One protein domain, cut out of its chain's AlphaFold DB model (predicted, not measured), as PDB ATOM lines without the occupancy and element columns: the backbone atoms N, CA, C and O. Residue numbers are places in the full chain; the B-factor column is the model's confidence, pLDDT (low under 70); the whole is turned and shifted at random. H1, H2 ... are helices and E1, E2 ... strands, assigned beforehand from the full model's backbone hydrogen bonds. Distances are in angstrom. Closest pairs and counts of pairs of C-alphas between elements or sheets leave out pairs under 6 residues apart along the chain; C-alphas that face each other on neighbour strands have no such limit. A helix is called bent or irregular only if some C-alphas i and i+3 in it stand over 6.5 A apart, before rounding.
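What this domain is: This is residues 4 to 109 of the 127 residues of an uncharacterized protein of Insolitispirillum peregrinum (UniProt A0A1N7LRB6). A small three-stranded sheet has one helix, H4, packed over one of its faces, and H4 lies in the middle of the domain. H2 packs on the first part of H4, away from the sheet, while H1 and H3 lie farthest out; at the opposite end of the longest direction the loop of residues 93 to 98 sticks out. The printed part has 106 residues with five named helices and three named strands, in the order H1 E1 E2 H2 H3 H4 H5 E3. The sheet's order is E2 E1 E3, all antiparallel, and the class is mixed, helices and strands. The whole is compact, with a radius of gyration of the C-alphas of 14.8 A and spans of 42 by 33 by 19 A.

How they stand to each other: E1, residues 19 to 23, is the inner strand of the sheet. E3, residues 101 to 105, is antiparallel to E1 at 155 degrees, with N 20 and O 104 within hydrogen-bond range at 2.8 A. E2, residues 32 to 34, forms a hairpin with E1, antiparallel at 151 degrees, with N 23 and O 32 at 2.9 A. H4, residues 74 to 85, is on the sheet at a height over the sheet of 9.4 A; H4 and the sheet E2 E1 E3 form two layers, a helix on one face of a sheet. The closest C-alphas of H4 and E1 are those of Leu 82 and Ile 21, 7.1 A apart. H4 lies over E1 and runs slantwise to the strands, but only just, at 30.2 degrees to E1 on the local plane. H2, residues 38 to 46, touches H4 at residues 74 to 77 alone, opposite ways at a steep tilt of 61 degrees; the closest C-alphas, Ala 44 and Ala 77, are 6.1 A apart. H3, residues 53 to 65, only just touches H4, with 3 pairs of C-alphas within 8 A, the closest those of Leu 53 and Lys 84 at 6.6 A. H1, residues 4 to 9, is close to H3 but not clearly touching, with the C-alphas of Ser 4 and Asp 64 at 6.1 A. H5, residues 88 to 91, only grazes the sheet with residues 90 to 91. Every O i to N i+4 pair is within hydrogen-bond range in H1, H2 and H4; in H3 3 of 9 are, beside 8 of 10 O i to N i+3 pairs, and H5 is too short for an O i to N i+4 pair.

Where its parts are: H1 begins at C-alpha 4, (-30.634, 46.185, 10.944), and is 8.5 A long. E1 is 13.1 A, E2 6.7 A and E3 12.9 A long. H2 measures 12.3 A, H3 12.8 A, H4 15.9 A and H5 5.6 A. H3 is irregular: C-alphas 57 and 60 are 9.0 A apart. E3 ends at C-alpha 105, (-32.574, 24.028, -9.376).

The domain as a whole: The two C-alphas farthest apart are those of Ala 9 and Asn 97, 45.0 A. The printed part has no cut, and no link is long. Residues 93 to 97 are under 70 in pLDDT, and the mean of the printed part is 93.2.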
ATOM      1  N   SER A   4     -31.328  45.208  11.790       95.50
ATOM      2  CA  SER A   4     -30.634  46.185  10.944       95.50
ATOM      3  C   SER A   4     -29.161  46.314  11.319       95.50
ATOM      4  O   SER A   4     -28.299  46.350  10.442       95.50
ATOM      5  N   GLN A   5     -28.841  46.311  12.618       97.12
ATOM      6  CA  GLN A   5     -27.454  46.318  13.084       97.12
ATOM      7  C   GLN A   5     -26.711  45.045  12.662       97.12
ATOM      8  O   GLN A   5     -25.574  45.138  12.204       97.12
ATOM      9  N   ARG A   6     -27.338  43.866  12.790       96.50
ATOM     10  CA  ARG A   6     -26.752  42.577  12.374       96.50
ATOM     11  C   ARG A   6     -26.445  42.554  10.878       96.50
ATOM     12  O   ARG A   6     -25.336  42.191  10.498       96.50
ATOM     13  N   ILE A   7     -27.389  43.007  10.050       95.38
ATOM     14  CA  ILE A   7     -27.212  43.119   8.595       95.38
ATOM     15  C   ILE A   7     -26.095  44.118   8.266       95.38
ATOM     16  O   ILE A   7     -25.187  43.798   7.504       95.38
ATOM     17  N   ALA A   8     -26.094  45.306   8.879       95.88
ATOM     18  CA  ALA A   8     -25.067  46.322   8.639       95.88
ATOM     19  C   ALA A   8     -23.661  45.882   9.091       95.88
ATOM     20  O   ALA A   8     -22.654  46.312   8.519       95.88
ATOM     21  N   ALA A   9     -23.576  45.024  10.107       95.94
ATOM     22  CA  ALA A   9     -22.330  44.449  10.604       95.94
ATOM     23  C   ALA A   9     -21.881  43.197   9.835       95.94
ATOM     24  O   ALA A   9     -20.748  42.758  10.024       95.94
ATOM     25  N   TRP A  10     -22.720  42.625   8.963       95.38
ATOM     26  CA  TRP A  10     -22.386  41.417   8.213       95.38
ATOM     27  C   TRP A  10     -21.184  41.640   7.289       95.38
ATOM     28  O   TRP A  10     -21.108  42.626   6.554       95.38
ATOM     29  N   ARG A  11     -20.212  40.722   7.339       95.50
ATOM     30  CA  ARG A  11     -18.983  40.748   6.521       95.50
ATOM     31  C   ARG A  11     -18.681  39.394   5.871       95.50
ATOM     32  O   ARG A  11     -17.557  39.171   5.431       95.50
ATOM     33  N   GLY A  12     -19.646  38.475   5.853       94.44
ATOM     34  CA  GLY A  12     -19.442  37.152   5.268       94.44
ATOM     35  C   GLY A  12     -19.414  37.177   3.742       94.44
ATOM     36  O   GLY A  12     -19.873  38.124   3.099       94.44
ATOM     37  N   THR A  13     -18.855  36.121   3.161       97.19
ATOM     38  CA  THR A  13     -18.719  35.978   1.709       97.19
ATOM     39  C   THR A  13     -20.071  35.636   1.074       97.19
ATOM     40  O   THR A  13     -20.724  34.704   1.545       97.19
ATOM     41  N   PRO A  14     -20.496  36.337   0.006       97.44
ATOM     42  CA  PRO A  14     -21.713  35.986  -0.720       97.44
ATOM     43  C   PRO A  14     -21.656  34.561  -1.288       97.44
ATOM     44  O   PRO A  14     -20.619  34.130  -1.794       97.44
ATOM     45  N   VAL A  15     -22.781  33.845  -1.247       96.62
ATOM     46  CA  VAL A  15     -22.890  32.451  -1.706       96.62
ATOM     47  C   VAL A  15     -23.871  32.369  -2.867       96.62
ATOM     48  O   VAL A  15     -24.999  32.846  -2.775       96.62
ATOM     49  N   SER A  16     -23.468  31.739  -3.972       94.69
ATOM     50  CA  SER A  16     -24.399  31.442  -5.066       94.69
ATOM     51  C   SER A  16     -25.145  30.146  -4.766       94.69
ATOM     52  O   SER A  16     -24.562  29.069  -4.868       94.69
ATOM     53  N   GLY A  17     -26.428  30.252  -4.413       94.38
ATOM     54  CA  GLY A  17     -27.292  29.088  -4.195       94.38
ATOM     55  C   GLY A  17     -27.534  28.286  -5.470       94.38
ATOM     56  O   GLY A  17     -27.333  28.791  -6.573       94.38
ATOM     57  N   GLN A  18     -27.974  27.044  -5.344       97.00
ATOM     58  CA  GLN A  18     -28.372  26.171  -6.443       97.00
ATOM     59  C   GLN A  18     -29.847  26.305  -6.826       97.00
ATOM     60  O   GLN A  18     -30.202  25.890  -7.931       97.00
ATOM     61  N   TYR A  19     -30.692  26.885  -5.972       97.69
ATOM     62  CA  TYR A  19     -32.142  26.928  -6.181       97.69
ATOM     63  C   TYR A  19     -32.684  28.298  -6.624       97.69
ATOM     64  O   TYR A  19     -32.035  29.340  -6.521       97.69
ATOM     65  N   ALA A  20     -33.906  28.271  -7.153       96.69
ATOM     66  CA  ALA A  20     -34.747  29.413  -7.484       96.69
ATOM     67  C   ALA A  20     -36.221  29.052  -7.240       96.69
ATOM     68  O   ALA A  20     -36.590  27.877  -7.253       96.69
ATOM     69  N   ILE A  21     -37.075  30.058  -7.060       96.88
ATOM     70  CA  ILE A  21     -38.528  29.881  -6.960       96.88
ATOM     71  C   ILE A  21     -39.155  30.327  -8.278       96.88
ATOM     72  O   ILE A  21     -39.103  31.504  -8.627       96.88
ATOM     73  N   ALA A  22     -39.746  29.391  -9.013       94.88
ATOM     74  CA  ALA A  22     -40.582  29.679 -10.173       94.88
ATOM     75  C   ALA A  22     -42.047  29.724  -9.731       94.88
ATOM     76  O   ALA A  22     -42.499  28.783  -9.085       94.88
ATOM     77  N   PHE A  23     -42.789  30.784 -10.043       94.31
ATOM     78  CA  PHE A  23     -44.169  30.937  -9.576       94.31
ATOM     79  C   PHE A  23     -45.065  31.738 -10.520       94.31
ATOM     80  O   PHE A  23     -44.600  32.600 -11.261       94.31
ATOM     81  N   GLU A  24     -46.367  31.477 -10.458       92.75
ATOM     82  CA  GLU A  24     -47.403  32.169 -11.232       92.75
ATOM     83  C   GLU A  24     -48.319  32.935 -10.271       92.75
ATOM     84  O   GLU A  24     -49.261  32.378  -9.701       92.75
ATOM     85  N   ALA A  25     -48.027  34.224 -10.069       89.81
ATOM     86  CA  ALA A  25     -48.869  35.103  -9.255       89.81
ATOM     87  C   ALA A  25     -50.233  35.355  -9.920       89.81
ATOM     88  O   ALA A  25     -51.255  35.410  -9.235       89.81
ATOM     89  N   ASN A  26     -50.246  35.443 -11.250       88.50
ATOM     90  CA  ASN A  26     -51.430  35.541 -12.092       88.50
ATOM     91  C   ASN A  26     -51.347  34.471 -13.199       88.50
ATOM     92  O   ASN A  26     -50.267  34.218 -13.724       88.50
ATOM     93  N   LEU A  27     -52.469  33.820 -13.524       81.62
ATOM     94  CA  LEU A  27     -52.538  32.701 -14.482       81.62
ATOM     95  C   LEU A  27     -52.320  33.135 -15.935       81.62
ATOM     96  O   LEU A  27     -51.855  32.347 -16.763       81.62
ATOM     97  N   ASP A  28     -52.683  34.380 -16.229       85.94
ATOM     98  CA  ASP A  28     -52.583  34.970 -17.562       85.94
ATOM     99  C   ASP A  28     -51.211  35.612 -17.810       85.94
ATOM    100  O   ASP A  28     -50.916  36.061 -18.918       85.94
ATOM    101  N   GLU A  29     -50.352  35.628 -16.790       91.06
ATOM    102  CA  GLU A  29     -49.011  36.186 -16.861       91.06
ATOM    103  C   GLU A  29     -47.944  35.091 -16.978       91.06
ATOM    104  O   GLU A  29     -48.140  33.956 -16.534       91.06
ATOM    105  N   PRO A  30     -46.777  35.411 -17.558       92.19
ATOM    106  CA  PRO A  30     -45.668  34.474 -17.611       92.19
ATOM    107  C   PRO A  30     -45.129  34.195 -16.207       92.19
ATOM    108  O   PRO A  30     -45.079  35.085 -15.357       92.19
ATOM    109  N   VAL A  31     -44.595  32.991 -16.007       93.12
ATOM    110  CA  VAL A  31     -43.920  32.576 -14.769       93.12
ATOM    111  C   VAL A  31     -42.915  33.625 -14.312       93.12
ATOM    112  O   VAL A  31     -42.068  34.086 -15.078       93.12
ATOM    113  N   SER A  32     -42.967  33.967 -13.034       94.62
ATOM    114  CA  SER A  32     -41.948  34.737 -12.335       94.62
ATOM    115  C   SER A  32     -40.871  33.813 -11.784       94.62
ATOM    116  O   SER A  32     -41.134  32.662 -11.452       94.62
ATOM    117  N   VAL A  33     -39.634  34.307 -11.718       94.75
ATOM    118  CA  VAL A  33     -38.499  33.557 -11.169       94.75
ATOM    119  C   VAL A  33     -37.810  34.436 -10.139       94.75
ATOM    120  O   VAL A  33     -37.290  35.493 -10.493       94.75
ATOM    121  N   LEU A  34     -37.800  33.985  -8.890       96.44
ATOM    122  CA  LEU A  34     -37.088  34.601  -7.782       96.44
ATOM    123  C   LEU A  34     -35.800  33.816  -7.514       96.44
ATOM    124  O   LEU A  34     -35.829  32.615  -7.245       96.44
ATOM    125  N   ILE A  35     -34.668  34.506  -7.624       95.75
ATOM    126  CA  ILE A  35     -33.334  33.986  -7.310       95.75
ATOM    127  C   ILE A  35     -32.893  34.674  -6.014       95.75
ATOM    128  O   ILE A  35     -32.996  35.901  -5.948       95.75
ATOM    129  N   PRO A  36     -32.420  33.933  -4.995       97.06
ATOM    130  CA  PRO A  36     -31.974  34.548  -3.752       97.06
ATOM    131  C   PRO A  36     -30.764  35.449  -4.007       97.06
ATOM    132  O   PRO A  36     -29.851  35.088  -4.759       97.06
ATOM    133  N   ASP A  37     -30.735  36.609  -3.353       96.75
ATOM    134  CA  ASP A  37     -29.532  37.436  -3.335       96.75
ATOM    135  C   ASP A  37     -28.374  36.655  -2.672       96.75
ATOM    136  O   ASP A  37     -28.577  36.053  -1.610       96.75
ATOM    137  N   PRO A  38     -27.158  36.648  -3.253       97.69
ATOM    138  CA  PRO A  38     -26.043  35.880  -2.708       97.69
ATOM    139  C   PRO A  38     -25.616  36.278  -1.288       97.69
ATOM    140  O   PRO A  38     -25.159  35.428  -0.520       97.69
ATOM    141  N   SER A  39     -25.746  37.556  -0.926       97.31
ATOM    142  CA  SER A  39     -25.437  38.033   0.426       97.31
ATOM    143  C   SER A  39     -26.545  37.634   1.391       97.31
ATOM    144  O   SER A  39     -26.257  37.173   2.493       97.31
ATOM    145  N   TRP A  40     -27.805  37.752   0.968       97.56
ATOM    146  CA  TRP A  40     -28.954  37.289   1.744       97.56
ATOM    147  C   TRP A  40     -28.875  35.794   2.055       97.56
ATOM    148  O   TRP A  40     -29.022  35.401   3.212       97.56
ATOM    149  N   LEU A  41     -28.560  34.966   1.055       98.19
ATOM    150  CA  LEU A  41     -28.417  33.528   1.253       98.19
ATOM    151  C   LEU A  41     -27.261  33.211   2.207       98.19
ATOM    152  O   LEU A  41     -27.423  32.403   3.116       98.19
ATOM    153  N   ALA A  42     -26.116  33.883   2.060       98.31
ATOM    154  CA  ALA A  42     -24.999  33.707   2.984       98.31
ATOM    155  C   ALA A  42     -25.388  34.038   4.440       98.31
ATOM    156  O   ALA A  42     -24.985  33.323   5.356       98.31
ATOM    157  N   MET A  43     -26.213  35.072   4.655       98.25
ATOM    158  CA  MET A  43     -26.746  35.409   5.982       98.25
ATOM    159  C   MET A  43     -27.710  34.339   6.515       98.25
ATOM    160  O   MET A  43     -27.662  34.013   7.701       98.25
ATOM    161  N   ALA A  44     -28.566  33.777   5.657       98.12
ATOM    162  CA  ALA A  44     -29.476  32.692   6.020       98.12
ATOM    163  C   ALA A  44     -28.719  31.428   6.466       98.12
ATOM    164  O   ALA A  44     -29.037  30.847   7.504       98.12
ATOM    165  N   LEU A  45     -27.682  31.044   5.714       98.19
ATOM    166  CA  LEU A  45     -26.857  29.867   5.997       98.19
ATOM    167  C   LEU A  45     -26.011  30.039   7.266       98.19
ATOM    168  O   LEU A  45     -25.851  29.099   8.039       98.19
ATOM    169  N   ALA A  46     -25.476  31.241   7.498       97.94
ATOM    170  CA  ALA A  46     -24.709  31.533   8.707       97.94
ATOM    171  C   ALA A  46     -25.586  31.565   9.967       97.94
ATOM    172  O   ALA A  46     -25.131  31.185  11.048       97.94
ATOM    173  N   GLY A  47     -26.840  32.003   9.824       97.50
ATOM    174  CA  GLY A  47     -27.763  32.177  10.935       97.50
ATOM    175  C   GLY A  47     -27.410  33.363  11.826       97.50
ATOM    176  O   GLY A  47     -26.443  34.092  11.616       97.50
ATOM    177  N   GLY A  48     -28.241  33.585  12.839       97.25
ATOM    178  CA  GLY A  48     -28.049  34.639  13.827       97.25
ATOM    179  C   GLY A  48     -28.277  36.052  13.292       97.25
ATOM    180  O   GLY A  48     -27.950  36.996  14.001       97.25
ATOM    181  N   ILE A  49     -28.833  36.212  12.082       97.44
ATOM    182  CA  ILE A  49     -28.977  37.507  11.389       97.44
ATOM    183  C   ILE A  49     -30.428  37.796  11.023       97.44
ATOM    184  O   ILE A  49     -30.949  38.852  11.393       97.44
ATOM    185  N   LEU A  50     -31.056  36.871  10.293       97.38
ATOM    186  CA  LEU A  50     -32.395  37.053   9.744       97.38
ATOM    187  C   LEU A  50     -33.471  36.914  10.835       97.38
ATOM    188  O   LEU A  50     -33.338  36.056  11.712       97.38
ATOM    189  N   PRO A  51     -34.531  37.734  10.790       97.62
ATOM    190  CA  PRO A  51     -35.656  37.645  11.713       97.62
ATOM    191  C   PRO A  51     -36.590  36.479  11.329       97.62
ATOM    192  O   PRO A  51     -36.560  36.026  10.182       97.62
ATOM    193  N   PRO A  52     -37.443  35.991  12.243       97.31
ATOM    194  CA  PRO A  52     -38.494  35.030  11.927       97.31
ATOM    195  C   PRO A  52     -39.576  35.649  11.023       97.31
ATOM    196  O   PRO A  52     -39.728  36.870  10.957       97.31
ATOM    197  N   LEU A  53     -40.308  34.801  10.291       96.06
ATOM    198  CA  LEU A  53     -41.315  35.235   9.308       96.06
ATOM    199  C   LEU A  53     -42.501  35.975   9.943       96.06
ATOM    200  O   LEU A  53     -43.006  36.939   9.373       96.06
ATOM    201  N   ASP A  54     -42.930  35.545  11.125       95.19
ATOM    202  CA  ASP A  54     -44.048  36.140  11.864       95.19
ATOM    203  C   ASP A  54     -43.793  37.607  12.249       95.19
ATOM    204  O   ASP A  54     -44.730  38.407  12.290       95.19
ATOM    205  N   ALA A  55     -42.529  38.001  12.430       96.44
ATOM    206  CA  ALA A  55     -42.152  39.379  12.721       96.44
ATOM    207  C   ALA A  55     -42.584  40.361  11.618       96.44
ATOM    208  O   ALA A  55     -42.900  41.511  11.923       96.44
ATOM    209  N   TYR A  56     -42.662  39.926  10.352       93.44
ATOM    210  CA  TYR A  56     -43.083  40.794   9.246       93.44
ATOM    211  C   TYR A  56     -44.540  41.254   9.363       93.44
ATOM    212  O   TYR A  56     -44.858  42.354   8.911       93.44
ATOM    213  N   ALA A  57     -45.412  40.486  10.027       92.25
ATOM    214  CA  ALA A  57     -46.787  40.910  10.300       92.25
ATOM    215  C   ALA A  57     -46.853  42.103  11.274       92.25
ATOM    216  O   ALA A  57     -47.803  42.883  11.233       92.25
ATOM    217  N   GLY A  58     -45.833  42.270  12.125       93.69
ATOM    218  CA  GLY A  58     -45.701  43.387  13.065       93.69
ATOM    219  C   GLY A  58     -45.010  44.629  12.486       93.69
ATOM    220  O   GLY A  58     -44.800  45.602  13.210       93.69
ATOM    221  N   GLY A  59     -44.639  44.616  11.202       94.56
ATOM    222  CA  GLY A  59     -43.955  45.728  10.546       94.56
ATOM    223  C   GLY A  59     -42.482  45.884  10.945       94.56
ATOM    224  O   GLY A  59     -41.871  45.009  11.558       94.56
ATOM    225  N   LEU A  60     -41.883  47.015  10.557       94.00
ATOM    226  CA  LEU A  60     -40.432  47.228  10.641       94.00
ATOM    227  C   LEU A  60     -39.881  47.157  12.074       94.00
ATOM    228  O   LEU A  60     -38.814  46.589  12.281       94.00
ATOM    229  N   GLU A  61     -40.594  47.704  13.060       96.38
ATOM    230  CA  GLU A  61     -40.135  47.700  14.456       96.38
ATOM    231  C   GLU A  61     -40.071  46.280  15.030       96.38
ATOM    232  O   GLU A  61     -39.080  45.912  15.665       96.38
ATOM    233  N   ALA A  62     -41.082  45.453  14.746       97.25
ATOM    234  CA  ALA A  62     -41.097  44.051  15.153       97.25
ATOM    235  C   ALA A  62     -39.969  43.261  14.473       97.25
ATOM    236  O   ALA A  62     -39.253  42.509  15.134       97.25
ATOM    237  N   VAL A  63     -39.755  43.488  13.174       96.75
ATOM    238  CA  VAL A  63     -38.644  42.909  12.403       96.75
ATOM    239  C   VAL A  63     -37.285  43.289  12.998       96.75
ATOM    240  O   VAL A  63     -36.395  42.439  13.092       96.75
ATOM    241  N   ASP A  64     -37.100  44.544  13.413       97.31
ATOM    242  CA  ASP A  64     -35.822  45.015  13.955       97.31
ATOM    243  C   ASP A  64     -35.547  44.471  15.367       97.31
ATOM    244  O   ASP A  64     -34.401  44.140  15.691       97.31
ATOM    245  N   ALA A  65     -36.595  44.310  16.179       96.88
ATOM    246  CA  ALA A  65     -36.515  43.809  17.550       96.88
ATOM    247  C   ALA A  65     -36.460  42.272  17.667       96.88
ATOM    248  O   ALA A  65     -36.045  41.758  18.709       96.88
ATOM    249  N   ALA A  66     -36.869  41.531  16.633       97.25
ATOM    250  CA  ALA A  66     -37.005  40.081  16.715       97.25
ATOM    251  C   ALA A  66     -35.674  39.348  16.982       97.25
ATOM    252  O   ALA A  66     -34.598  39.694  16.470       97.25
ATOM    253  N   ALA A  67     -35.760  38.277  17.776       97.19
ATOM    254  CA  ALA A  67     -34.656  37.340  17.958       97.19
ATOM    255  C   ALA A  67     -34.304  36.692  16.607       97.19
ATOM    256  O   ALA A  67     -35.211  36.348  15.855       97.19
ATOM    257  N   PRO A  68     -33.014  36.543  16.263       97.50
ATOM    258  CA  PRO A  68     -32.649  36.020  14.961       97.50
ATOM    259  C   PRO A  68     -32.866  34.509  14.905       97.50
ATOM    260  O   PRO A  68     -32.677  33.805  15.900       97.50
ATOM    261  N   LEU A  69     -33.180  34.005  13.716       97.69
ATOM    262  CA  LEU A  69     -33.195  32.573  13.449       97.69
ATOM    263  C   LEU A  69     -31.780  31.988  13.508       97.69
ATOM    264  O   LEU A  69     -30.794  32.673  13.235       97.69
ATOM    265  N   GLY A  70     -31.687  30.703  13.848       98.00
ATOM    266  CA  GLY A  70     -30.450  29.933  13.722       98.00
ATOM    267  C   GLY A  70     -30.022  29.725  12.261       98.00
ATOM    268  O   GLY A  70     -30.706  30.185  11.343       98.00
ATOM    269  N   PRO A  71     -28.882  29.053  12.032       98.12
ATOM    270  CA  PRO A  71     -28.431  28.718  10.684       98.12
ATOM    271  C   PRO A  71     -29.451  27.825   9.977       98.12
ATOM    272  O   PRO A  71     -29.998  26.898  10.576       98.12
ATOM    273  N   MET A  72     -29.697  28.116   8.702       98.31
ATOM    274  CA  MET A  72     -30.614  27.367   7.844       98.31
ATOM    275  C   MET A  72     -29.847  26.563   6.791       98.31
ATOM    276  O   MET A  72     -28.754  26.937   6.374       98.31
ATOM    277  N   THR A  73     -30.442  25.469   6.324       98.12
ATOM    278  CA  THR A  73     -30.072  24.851   5.040       98.12
ATOM    279  C   THR A  73     -30.508  25.743   3.874       98.12
ATOM    280  O   THR A  73     -31.326  26.651   4.052       98.12
ATOM    281  N   GLU A  74     -29.986  25.501   2.668       97.56
ATOM    282  CA  GLU A  74     -30.429  26.257   1.492       97.56
ATOM    283  C   GLU A  74     -31.925  26.027   1.231       97.56
ATOM    284  O   GLU A  74     -32.653  26.983   0.986       97.56
ATOM    285  N   GLU A  75     -32.410  24.793   1.376       97.00
ATOM    286  CA  GLU A  75     -33.822  24.435   1.226       97.00
ATOM    287  C   GLU A  75     -34.717  25.213   2.203       97.00
ATOM    288  O   GLU A  75     -35.688  25.841   1.780       97.00
ATOM    289  N   GLN A  76     -34.346  25.263   3.487       97.94
ATOM    290  CA  GLN A  76     -35.063  26.053   4.497       97.94
ATOM    291  C   GLN A  76     -35.035  27.553   4.184       97.94
ATOM    292  O   GLN A  76     -36.040  28.243   4.354       97.94
ATOM    293  N   ALA A  77     -33.906  28.071   3.691       98.31
ATOM    294  CA  ALA A  77     -33.812  29.461   3.263       98.31
ATOM    295  C   ALA A  77     -34.735  29.742   2.063       98.31
ATOM    296  O   ALA A  77     -35.389  30.782   2.018       98.31
ATOM    297  N   MET A  78     -34.856  28.816   1.110       98.25
ATOM    298  CA  MET A  78     -35.781  28.969  -0.017       98.25
ATOM    299  C   MET A  78     -37.250  28.920   0.421       98.25
ATOM    300  O   MET A  78     -38.051  29.699  -0.090       98.25
ATOM    301  N   GLU A  79     -37.615  28.062   1.376       97.44
ATOM    302  CA  GLU A  79     -38.963  28.041   1.967       97.44
ATOM    303  C   GLU A  79     -39.282  29.335   2.724       97.44
ATOM    304  O   GLU A  79     -40.385  29.875   2.606       97.44
ATOM    305  N   TYR A  80     -38.302  29.864   3.458       97.81
ATOM    306  CA  TYR A  80     -38.409  31.170   4.097       97.81
ATOM    307  C   TYR A  80     -38.636  32.269   3.052       97.81
ATOM    308  O   TYR A  80     -39.537  33.095   3.191       97.81
ATOM    309  N   LEU A  81     -37.839  32.277   1.981       97.19
ATOM    310  CA  LEU A  81     -37.916  33.292   0.935       97.19
ATOM    311  C   LEU A  81     -39.242  33.225   0.163       97.19
ATOM    312  O   LEU A  81     -39.802  34.267  -0.171       97.19
ATOM    313  N   LEU A  82     -39.763  32.014  -0.070       97.12
ATOM    314  CA  LEU A  82     -41.091  31.791  -0.637       97.12
ATOM    315  C   LEU A  82     -42.158  32.496   0.205       97.12
ATOM    316  O   LEU A  82     -42.921  33.291  -0.328       97.12
ATOM    317  N   GLN A  83     -42.189  32.253   1.513       96.06
ATOM    318  CA  GLN A  83     -43.212  32.845   2.378       96.06
ATOM    319  C   GLN A  83     -43.047  34.360   2.551       96.06
ATOM    320  O   GLN A  83     -44.038  35.079   2.653       96.06
ATOM    321  N   LYS A  84     -41.802  34.850   2.566       95.44
ATOM    322  CA  LYS A  84     -41.487  36.271   2.751       95.44
ATOM    323  C   LYS A  84     -41.804  37.123   1.518       95.44
ATOM    324  O   LYS A  84     -42.370  38.201   1.666       95.44
ATOM    325  N   ASP A  85     -41.387  36.677   0.330       95.62
ATOM    326  CA  ASP A  85     -41.339  37.521  -0.876       95.62
ATOM    327  C   ASP A  85     -42.309  37.083  -1.989       95.62
ATOM    328  O   ASP A  85     -42.520  37.837  -2.943       95.62
ATOM    329  N   VAL A  86     -42.922  35.895  -1.900       95.31
ATOM    330  CA  VAL A  86     -43.938  35.444  -2.868       95.31
ATOM    331  C   VAL A  86     -45.343  35.679  -2.299       95.31
ATOM    332  O   VAL A  86     -45.588  35.342  -1.138       95.31
ATOM    333  N   PRO A  87     -46.294  36.226  -3.089       93.00
ATOM    334  CA  PRO A  87     -47.655  36.478  -2.618       93.00
ATOM    335  C   PRO A  87     -48.305  35.245  -1.984       93.00
ATOM    336  O   PRO A  87     -48.260  34.159  -2.563       93.00
ATOM    337  N   ALA A  88     -48.956  35.421  -0.830       91.56
ATOM    338  CA  ALA A  88     -49.526  34.321  -0.049       91.56
ATOM    339  C   ALA A  88     -50.462  33.418  -0.867       91.56
ATOM    340  O   ALA A  88     -50.372  32.200  -0.781       91.56
ATOM    341  N   HIS A  89     -51.283  33.973  -1.765       88.81
ATOM    342  CA  HIS A  89     -52.210  33.184  -2.594       88.81
ATOM    343  C   HIS A  89     -51.528  32.224  -3.589       88.81
ATOM    344  O   HIS A  89     -52.207  31.440  -4.251       88.81
ATOM    345  N   VAL A  90     -50.204  32.291  -3.738       91.62
ATOM    346  CA  VAL A  90     -49.417  31.344  -4.535       91.62
ATOM    347  C   VAL A  90     -49.095  30.075  -3.741       91.62
ATOM    348  O   VAL A  90     -49.083  28.994  -4.332       91.62
ATOM    349  N   TRP A  91     -48.826  30.190  -2.435       90.00
ATOM    350  CA  TRP A  91     -48.299  29.097  -1.603       90.00
ATOM    351  C   TRP A  91     -49.209  28.680  -0.438       90.00
ATOM    352  O   TRP A  91     -49.138  27.532  -0.016       90.00
ATOM    353  N   ASP A  92     -50.089  29.566   0.029       85.69
ATOM    354  CA  ASP A  92     -51.051  29.353   1.122       85.69
ATOM    355  C   ASP A  92     -52.442  28.920   0.612       85.69
ATOM    356  O   ASP A  92     -53.363  28.666   1.380       85.69
ATOM    357  N   ALA A  93     -52.650  28.867  -0.708       69.44
ATOM    358  CA  ALA A  93     -53.992  28.717  -1.266       69.44
ATOM    359  C   ALA A  93     -54.498  27.256  -1.295       69.44
ATOM    360  O   ALA A  93     -53.939  26.437  -2.027       69.44
ATOM    361  N   PRO A  94     -55.658  26.957  -0.670       54.97
ATOM    362  CA  PRO A  94     -56.443  25.741  -0.925       54.97
ATOM    363  C   PRO A  94     -57.332  25.840  -2.188       54.97
ATOM    364  O   PRO A  94     -58.093  24.927  -2.489       54.97
ATOM    365  N   ALA A  95     -57.290  26.962  -2.918       53.19
ATOM    366  CA  ALA A  95     -58.319  27.376  -3.881       53.19
ATOM    367  C   ALA A  95     -58.109  26.898  -5.336       53.19
ATOM    368  O   ALA A  95     -58.657  27.486  -6.269       53.19
ATOM    369  N   GLY A  96     -57.307  25.862  -5.575       59.72
ATOM    370  CA  GLY A  96     -57.130  25.341  -6.929       59.72
ATOM    371  C   GLY A  96     -56.502  23.958  -6.979       59.72
ATOM    372  O   GLY A  96     -55.761  23.560  -6.089       59.72
ATOM    373  N   ASN A  97     -56.774  23.246  -8.069       69.00
ATOM    374  CA  ASN A  97     -56.350  21.857  -8.263       69.00
ATOM    375  C   ASN A  97     -54.902  21.745  -8.773       69.00
ATOM    376  O   ASN A  97     -54.409  20.640  -8.973       69.00
ATOM    377  N   ARG A  98     -54.232  22.883  -9.015       75.31
ATOM    378  CA  ARG A  98     -52.888  22.950  -9.596       75.31
ATOM    379  C   ARG A  98     -51.921  23.695  -8.685       75.31
ATOM    380  O   ARG A  98     -52.256  24.731  -8.103       75.31
ATOM    381  N   ARG A  99     -50.689  23.199  -8.624       80.06
ATOM    382  CA  ARG A  99     -49.573  23.845  -7.925       80.06
ATOM    383  C   ARG A  99     -49.155  25.120  -8.674       80.06
ATOM    384  O   ARG A  99     -48.988  25.085  -9.888       80.06
ATOM    385  N   ARG A 100     -48.964  26.240  -7.961       89.38
ATOM    386  CA  ARG A 100     -48.635  27.559  -8.558       89.38
ATOM    387  C   ARG A 100     -47.184  28.008  -8.381       89.38
ATOM    388  O   ARG A 100     -46.822  29.094  -8.828       89.38
ATOM    389  N   PHE A 101     -46.353  27.195  -7.735       92.81
ATOM    390  CA  PHE A 101     -44.925  27.461  -7.583       92.81
ATOM    391  C   PHE A 101     -44.101  26.176  -7.555       92.81
ATOM    392  O   PHE A 101     -44.588  25.120  -7.156       92.81
ATOM    393  N   ALA A 102     -42.823  26.281  -7.893       92.62
ATOM    394  CA  ALA A 102     -41.829  25.241  -7.703       92.62
ATOM    395  C   ALA A 102     -40.526  25.861  -7.187       92.62
ATOM    396  O   ALA A 102     -39.996  26.794  -7.793       92.62
ATOM    397  N   ILE A 103     -39.992  25.314  -6.095       95.19
ATOM    398  CA  ILE A 103     -38.578  25.485  -5.754       95.19
ATOM    399  C   ILE A 103     -37.821  24.512  -6.659       95.19
ATOM    400  O   ILE A 103     -38.049  23.306  -6.601       95.19
ATOM    401  N   THR A 104     -36.993  25.039  -7.555       93.88
ATOM    402  CA  THR A 104     -36.295  24.258  -8.583       93.88
ATOM    403  C   THR A 104     -34.824  24.628  -8.634       93.88
ATOM    404  O   THR A 104     -34.432  25.721  -8.225       93.88
ATOM    405  N   ARG A 105     -33.988  23.725  -9.149       94.56
ATOM    406  CA  ARG A 105     -32.574  24.028  -9.376       94.56
ATOM    407  C   ARG A 105     -32.438  25.031 -10.521       94.56
ATOM    408  O   ARG A 105     -33.154  24.958 -11.520       94.56
ATOM    409  N   LYS A 106     -31.495  25.966 -10.407       92.88
ATOM    410  CA  LYS A 106     -31.252  27.006 -11.423       92.88
ATOM    411  C   LYS A 106     -30.874  26.422 -12.784       92.88
ATOM    412  O   LYS A 106     -31.165  27.039 -13.802       92.88
ATOM    413  N   ASP A 107     -30.235  25.253 -12.813       92.31
ATOM    414  CA  ASP A 107     -29.846  24.564 -14.049       92.31
ATOM    415  C   ASP A 107     -31.024  23.910 -14.787       92.31
ATOM    416  O   ASP A 107     -30.914  23.656 -15.987       92.31
ATOM    417  N   MET A 108     -32.149  23.698 -14.099       89.31
ATOM    418  CA  MET A 108     -33.409  23.220 -14.673       89.31
ATOM    419  C   MET A 108     -34.234  24.348 -15.306       89.31
ATOM    420  O   MET A 108     -35.186  24.077 -16.039       89.31
ATOM    421  N   LEU A 109     -33.894  25.615 -15.042       88.81
ATOM    422  CA  LEU A 109     -34.527  26.742 -15.720       88.81
ATOM    423  C   LEU A 109     -34.075  26.790 -17.188       88.81
ATOM    424  O   LEU A 109     -32.908  26.511 -17.485       88.81
TER     425      LEU A 109